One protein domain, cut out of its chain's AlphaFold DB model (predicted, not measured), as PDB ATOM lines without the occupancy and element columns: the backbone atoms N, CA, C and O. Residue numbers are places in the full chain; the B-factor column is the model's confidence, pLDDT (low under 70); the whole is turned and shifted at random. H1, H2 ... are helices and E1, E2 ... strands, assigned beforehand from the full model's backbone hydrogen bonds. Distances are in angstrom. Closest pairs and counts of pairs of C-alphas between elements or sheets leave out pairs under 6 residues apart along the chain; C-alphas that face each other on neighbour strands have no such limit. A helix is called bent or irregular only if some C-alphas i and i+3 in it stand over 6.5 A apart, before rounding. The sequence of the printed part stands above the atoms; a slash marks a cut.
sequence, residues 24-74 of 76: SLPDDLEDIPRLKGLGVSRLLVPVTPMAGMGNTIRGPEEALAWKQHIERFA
ATOM      1  N   SER A  24     235.612 169.740 219.874       91.69
ATOM      2  CA  SER A  24     236.427 168.743 219.171       91.69
ATOM      3  C   SER A  24     237.634 168.338 220.014       91.69
ATOM      4  O   SER A  24     238.153 169.151 220.782       91.69
ATOM      5  N   LEU A  25     238.083 167.091 219.858       92.25
ATOM      6  CA  LEU A  25     239.343 166.638 220.436       92.25
ATOM      7  C   LEU A  25     240.492 167.574 220.001       92.25
ATOM      8  O   LEU A  25     240.569 167.892 218.811       92.25
ATOM      9  N   PRO A  26     241.359 168.027 220.926       92.12
ATOM     10  CA  PRO A  26     242.550 168.788 220.563       92.12
ATOM     11  C   PRO A  26     243.557 167.913 219.803       92.12
ATOM     12  O   PRO A  26     243.561 166.690 219.945       92.12
ATOM     13  N   ASP A  27     244.440 168.551 219.033       89.56
ATOM     14  CA  ASP A  27     245.535 167.853 218.342       89.56
ATOM     15  C   ASP A  27     246.528 167.217 219.335       89.56
ATOM     16  O   ASP A  27     247.099 166.164 219.052       89.56
ATOM     17  N   ASP A  28     246.697 167.836 220.510       93.25
ATOM     18  CA  ASP A  28     247.475 167.319 221.638       93.25
ATOM     19  C   ASP A  28     246.552 167.003 222.826       93.25
ATOM     20  O   ASP A  28     245.821 167.864 223.315       93.25
ATOM     21  N   LEU A  29     246.593 165.765 223.327       94.25
ATOM     22  CA  LEU A  29     245.789 165.349 224.478       94.25
ATOM     23  C   LEU A  29     246.203 166.057 225.778       94.25
ATOM     24  O   LEU A  29     245.393 166.142 226.700       94.25
ATOM     25  N   GLU A  30     247.417 166.607 225.863       96.62
ATOM     26  CA  GLU A  30     247.850 167.390 227.027       96.62
ATOM     27  C   GLU A  30     247.079 168.713 227.185       96.62
ATOM     28  O   GLU A  30     247.095 169.309 228.261       96.62
ATOM     29  N   ASP A  31     246.349 169.161 226.159       96.62
ATOM     30  CA  ASP A  31     245.498 170.354 226.226       96.62
ATOM     31  C   ASP A  31     244.148 170.115 226.934       96.62
ATOM     32  O   ASP A  31     243.415 171.070 227.214       96.62
ATOM     33  N   ILE A  32     243.787 168.866 227.250       96.69
ATOM     34  CA  ILE A  32     242.492 168.525 227.864       96.69
ATOM     35  C   ILE A  32     242.233 169.285 229.186       96.69
ATOM     36  O   ILE A  32     241.151 169.872 229.314       96.69
ATOM     37  N   PRO A  33     243.183 169.391 230.141       96.50
ATOM     38  CA  PRO A  33     242.982 170.174 231.365       96.50
ATOM     39  C   PRO A  33     242.683 171.654 231.106       96.50
ATOM     40  O   PRO A  33     241.868 172.266 231.800       96.50
ATOM     41  N   ARG A  34     243.291 172.238 230.066       95.81
ATOM     42  CA  ARG A  34     243.018 173.621 229.665       95.81
ATOM     43  C   ARG A  34     241.588 173.770 229.150       95.81
ATOM     44  O   ARG A  34     240.915 174.733 229.511       95.81
ATOM     45  N   LEU A  35     241.107 172.826 228.339       95.38
ATOM     46  CA  LEU A  35     239.722 172.819 227.851       95.38
ATOM     47  C   LEU A  35     238.716 172.681 229.002       95.38
ATOM     48  O   LEU A  35     237.723 173.413 229.033       95.38
ATOM     49  N   LYS A  36     239.007 171.830 229.993       94.69
ATOM     50  CA  LYS A  36     238.195 171.719 231.212       94.69
ATOM     51  C   LYS A  36     238.135 173.037 231.985       94.69
ATOM     52  O   LYS A  36     237.048 173.469 232.360       94.69
ATOM     53  N   GLY A  37     239.267 173.730 232.140       92.81
ATOM     54  CA  GLY A  37     239.319 175.061 232.758       92.81
ATOM     55  C   GLY A  37     238.492 176.131 232.026       92.81
ATOM     56  O   GLY A  37     238.043 177.092 232.644       92.81
ATOM     57  N   LEU A  38     238.234 175.953 230.726       91.94
ATOM     58  CA  LEU A  38     237.335 176.810 229.939       91.94
ATOM     59  C   LEU A  38     235.850 176.420 230.073       91.94
ATOM     60  O   LEU A  38     234.987 177.086 229.500       91.94
ATOM     61  N   GLY A  39     235.540 175.363 230.826       92.12
ATOM     62  CA  GLY A  39     234.184 174.865 231.039       92.12
ATOM     63  C   GLY A  39     233.689 173.920 229.945       92.12
ATOM     64  O   GLY A  39     232.478 173.813 229.772       92.12
ATOM     65  N   VAL A  40     234.594 173.273 229.196       94.25
ATOM     66  CA  VAL A  40     234.253 172.151 228.306       94.25
ATOM     67  C   VAL A  40     233.956 170.912 229.149       94.25
ATOM     68  O   VAL A  40     234.751 170.534 230.009       94.25
ATOM     69  N   SER A  41     232.827 170.269 228.869       93.81
ATOM     70  CA  SER A  41     232.348 169.078 229.575       93.81
ATOM     71  C   SER A  41     232.578 167.791 228.781       93.81
ATOM     72  O   SER A  41     232.671 166.720 229.372       93.81
ATOM     73  N   ARG A  42     232.641 167.866 227.441       95.44
ATOM     74  CA  ARG A  42     232.778 166.696 226.557       95.44
ATOM     75  C   ARG A  42     233.691 166.970 225.371       95.44
ATOM     76  O   ARG A  42     233.714 168.075 224.833       95.44
ATOM     77  N   LEU A  43     234.389 165.924 224.935       94.31
ATOM     78  CA  LEU A  43     235.230 165.942 223.744       94.31
ATOM     79  C   LEU A  43     234.680 164.989 222.687       94.31
ATOM     80  O   LEU A  43     234.366 163.834 222.970       94.31
ATOM     81  N   LEU A  44     234.574 165.488 221.461       92.56
ATOM     82  CA  LEU A  44     234.217 164.710 220.285       92.56
ATOM     83  C   LEU A  44     235.469 164.032 219.723       92.56
ATOM     84  O   LEU A  44     236.369 164.709 219.225       92.56
ATOM     85  N   VAL A  45     235.488 162.699 219.750       92.12
ATOM     86  CA  VAL A  45     236.541 161.874 219.144       92.12
ATOM     87  C   VAL A  45     236.044 161.346 217.793       92.12
ATOM     88  O   VAL A  45     235.068 160.593 217.767       92.12
ATOM     89  N   PRO A  46     236.656 161.732 216.662       88.56
ATOM     90  CA  PRO A  46     236.171 161.342 215.342       88.56
ATOM     91  C   PRO A  46     236.493 159.871 215.021       88.56
ATOM     92  O   PRO A  46     237.645 159.441 215.088       88.56
ATOM     93  N   VAL A  47     235.455 159.122 214.628       88.75
ATOM     94  CA  VAL A  47     235.543 157.742 214.097       88.75
ATOM     95  C   VAL A  47     235.497 157.685 212.563       88.75
ATOM     96  O   VAL A  47     235.707 156.644 211.943       88.75
ATOM     97  N   THR A  48     235.161 158.810 211.939       84.19
ATOM     98  CA  THR A  48     235.169 159.008 210.492       84.19
ATOM     99  C   THR A  48     235.913 160.305 210.183       84.19
ATOM    100  O   THR A  48     235.783 161.275 210.939       84.19
ATOM    101  N   PRO A  49     236.683 160.366 209.079       77.62
ATOM    102  CA  PRO A  49     237.307 161.612 208.659       77.62
ATOM    103  C   PRO A  49     236.241 162.685 208.411       77.62
ATOM    104  O   PRO A  49     235.299 162.473 207.647       77.62
ATOM    105  N   MET A  50     236.416 163.850 209.027       76.81
ATOM    106  CA  MET A  50     235.634 165.055 208.747       76.81
ATOM    107  C   MET A  50     236.579 166.151 208.263       76.81
ATOM    108  O   MET A  50     237.765 166.147 208.585       76.81
ATOM    109  N   ALA A  51     236.076 167.097 207.469       79.19
ATOM    110  CA  ALA A  51     236.901 168.206 207.001       79.19
ATOM    111  C   ALA A  51     237.498 168.964 208.203       79.19
ATOM    112  O   ALA A  51     236.762 169.464 209.051       79.19
ATOM    113  N   GLY A  52     238.830 169.020 208.277       74.25
ATOM    114  CA  GLY A  52     239.546 169.654 209.387       74.25
ATOM    115  C   GLY A  52     239.694 168.798 210.652       74.25
ATOM    116  O   GLY A  52     240.136 169.331 211.661       74.25
ATOM    117  N   MET A  53     239.357 167.503 210.623       73.44
ATOM    118  CA  MET A  53     239.598 166.574 211.735       73.44
ATOM    119  C   MET A  53     240.273 165.290 211.244       73.44
ATOM    120  O   MET A  53     239.922 164.742 210.196       73.44
ATOM    121  N   GLY A  54     241.249 164.801 212.012       73.62
ATOM    122  CA  GLY A  54     241.896 163.515 211.756       73.62
ATOM    123  C   GLY A  54     240.937 162.330 211.921       73.62
ATOM    124  O   GLY A  54     239.851 162.458 212.480       73.62
ATOM    125  N   ASN A  55     241.346 161.155 211.436       78.19
ATOM    126  CA  ASN A  55     240.637 159.904 211.708       78.19
ATOM    127  C   ASN A  55     241.237 159.227 212.946       78.19
ATOM    128  O   ASN A  55     242.209 158.472 212.825       78.19
ATOM    129  N   THR A  56     240.703 159.573 214.118       85.62
ATOM    130  CA  THR A  56     241.299 159.254 215.420       85.62
ATOM    131  C   THR A  56     241.010 157.831 215.890       85.62
ATOM    132  O   THR A  56     241.869 157.227 216.526       85.62
ATOM    133  N   ILE A  57     239.828 157.292 215.581       90.75
ATOM    134  CA  ILE A  57     239.457 155.901 215.865       90.75
ATOM    135  C   ILE A  57     239.014 155.241 214.561       90.75
ATOM    136  O   ILE A  57     237.979 155.581 213.999       90.75
ATOM    137  N   ARG A  58     239.783 154.268 214.081       90.31
ATOM    138  CA  ARG A  58     239.567 153.610 212.782       90.31
ATOM    139  C   ARG A  58     238.796 152.299 212.885       90.31
ATOM    140  O   ARG A  58     238.361 151.770 211.865       90.31
ATOM    141  N   GLY A  59     238.632 151.777 214.097       91.88
ATOM    142  CA  GLY A  59     237.952 150.516 214.349       91.88
ATOM    143  C   GLY A  59     237.770 150.217 215.840       91.88
ATOM    144  O   GLY A  59     238.260 150.967 216.692       91.88
ATOM    145  N   PRO A  60     237.059 149.125 216.167       92.75
ATOM    146  CA  PRO A  60     236.774 148.723 217.544       92.75
ATOM    147  C   PRO A  60     238.021 148.511 218.410       92.75
ATOM    148  O   PRO A  60     238.002 148.836 219.594       92.75
ATOM    149  N   GLU A  61     239.113 148.002 217.841       94.25
ATOM    150  CA  GLU A  61     240.365 147.752 218.562       94.25
ATOM    151  C   GLU A  61     240.994 149.061 219.055       94.25
ATOM    152  O   GLU A  61     241.436 149.155 220.200       94.25
ATOM    153  N   GLU A  62     240.974 150.102 218.219       92.44
ATOM    154  CA  GLU A  62     241.444 151.435 218.602       92.44
ATOM    155  C   GLU A  62     240.498 152.074 219.628       92.44
ATOM    156  O   GLU A  62     240.963 152.666 220.600       92.44
ATOM    157  N   ALA A  63     239.181 151.885 219.488       93.06
ATOM    158  CA  ALA A  63     238.213 152.342 220.486       93.06
ATOM    159  C   ALA A  63     238.434 151.689 221.864       93.06
ATOM    160  O   ALA A  63     238.271 152.339 222.894       93.06
ATOM    161  N   LEU A  64     238.840 150.417 221.904       94.06
ATOM    162  CA  LEU A  64     239.193 149.731 223.150       94.06
ATOM    163  C   LEU A  64     240.478 150.297 223.764       94.06
ATOM    164  O   LEU A  64     240.535 150.507 224.977       94.06
ATOM    165  N   ALA A  65     241.488 150.589 222.939       92.50
ATOM    166  CA  ALA A  65     242.744 151.181 223.398       92.50
ATOM    167  C   ALA A  65     242.547 152.566 224.042       92.50
ATOM    168  O   ALA A  65     243.309 152.950 224.926       92.50
ATOM    169  N   TRP A  66     241.484 153.290 223.675       93.19
ATOM    170  CA  TRP A  66     241.146 154.600 224.242       93.19
ATOM    171  C   TRP A  66     240.826 154.594 225.738       93.19
ATOM    172  O   TRP A  66     240.923 155.642 226.381       93.19
ATOM    173  N   LYS A  67     240.517 153.431 226.321       94.81
ATOM    174  CA  LYS A  67     240.292 153.287 227.764       94.81
ATOM    175  C   LYS A  67     241.431 153.892 228.595       94.81
ATOM    176  O   LYS A  67     241.154 154.596 229.558       94.81
ATOM    177  N   GLN A  68     242.687 153.708 228.176       95.06
ATOM    178  CA  GLN A  68     243.847 154.253 228.892       95.06
ATOM    179  C   GLN A  68     243.849 155.791 228.941       95.06
ATOM    180  O   GLN A  68     244.276 156.385 229.926       95.06
ATOM    181  N   HIS A  69     243.368 156.450 227.880       94.75
ATOM    182  CA  HIS A  69     243.291 157.908 227.822       94.75
ATOM    183  C   HIS A  69     242.145 158.416 228.694       94.75
ATOM    184  O   HIS A  69     242.321 159.390 229.418       94.75
ATOM    185  N   ILE A  70     241.005 157.722 228.682       94.62
ATOM    186  CA  ILE A  70     239.871 158.032 229.560       94.62
ATOM    187  C   ILE A  70     240.290 157.919 231.031       94.62
ATOM    188  O   ILE A  70     240.041 158.837 231.801       94.62
ATOM    189  N   GLU A  71     240.974 156.837 231.409       96.62
ATOM    190  CA  GLU A  71     241.485 156.642 232.774       96.62
ATOM    191  C   GLU A  71     242.502 157.719 233.161       96.62
ATOM    192  O   GLU A  71     242.435 158.269 234.257       96.62
ATOM    193  N   ARG A  72     243.408 158.077 232.242       96.19
ATOM    194  CA  ARG A  72     244.416 159.118 232.465       96.19
ATOM    195  C   ARG A  72     243.810 160.487 232.792       96.19
ATOM    196  O   ARG A  72     244.404 161.229 233.568       96.19
ATOM    197  N   PHE A  73     242.669 160.826 232.197       95.81
ATOM    198  CA  PHE A  73     242.004 162.120 232.376       95.81
ATOM    199  C   PHE A  73     240.720 162.031 233.219       95.81
ATOM    200  O   PHE A  73     239.905 162.945 233.176       95.81
ATOM    201  N   ALA A  74     240.522 160.952 233.986       93.31
ATOM    202  CA  ALA A  74     239.278 160.715 234.723       93.31
ATOM    203  C   ALA A  74     238.990 161.769 235.810       93.31
ATOM    204  O   ALA A  74     237.831 162.108 236.042       93.31
TER     205      ALA A  74
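What this domain is: This is residues 24 to 74 of the 76 residues of an uncharacterized protein of Gammaproteobacteria bacterium (UniProt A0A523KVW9). An open U of two arms with few contacts: H1, with the short strand E1 alongside it, makes one arm, and two short helices, H2 and H3, follow one another nearly in line as the other. The long loop of residues 45 to 59 joins the arms at one end and folds back on itself on the way. The printed part has 51 residues with three named helices and one named strand, in the order H1, E1, H2, H3. The class is mostly helix, though under half of the residues are in named elements. The whole is only just compact, close to loose, with a radius of gyration of the C-alphas of 11.5 A and spans of 30 by 27 by 16 A.

Where its parts are: H1, the longest helix, holds residues 29 to 37, from C-alpha 29 at (245.789, 165.349, 224.478), and is 14.3 A long. It is irregular: C-alphas 30 and 33 are 7.1 A apart. E1 is residues 42 to 44, H2 residues 60 to 65 and H3 residues 67 to 72, ending with C-alpha 72 at (244.416, 159.118, 232.465).

How they stand to each other: H1 touches no helix. H1 and E1 are near each other, with 6 pairs of C-alphas within 10 A. E1 pairs with no named strand. H1 is apart from H2 and from H3, and E1 is apart from H2 and from H3. H2 and H3 meet only through their link. Every O i to N i+4 pair is within hydrogen-bond range in H2 and H3, and 3 of 5 are in H1.

The domain as a whole: The C-alphas farthest apart, of Leu 38 and Glu 61, are 31.4 A apart. The printed part has no cut. The link from E1 to H2 is long, with 15 residues; those from H1 to E1 and from H2 to H3 are tight. Mean pLDDT of the printed part is 90.8, and no printed residue is under 70.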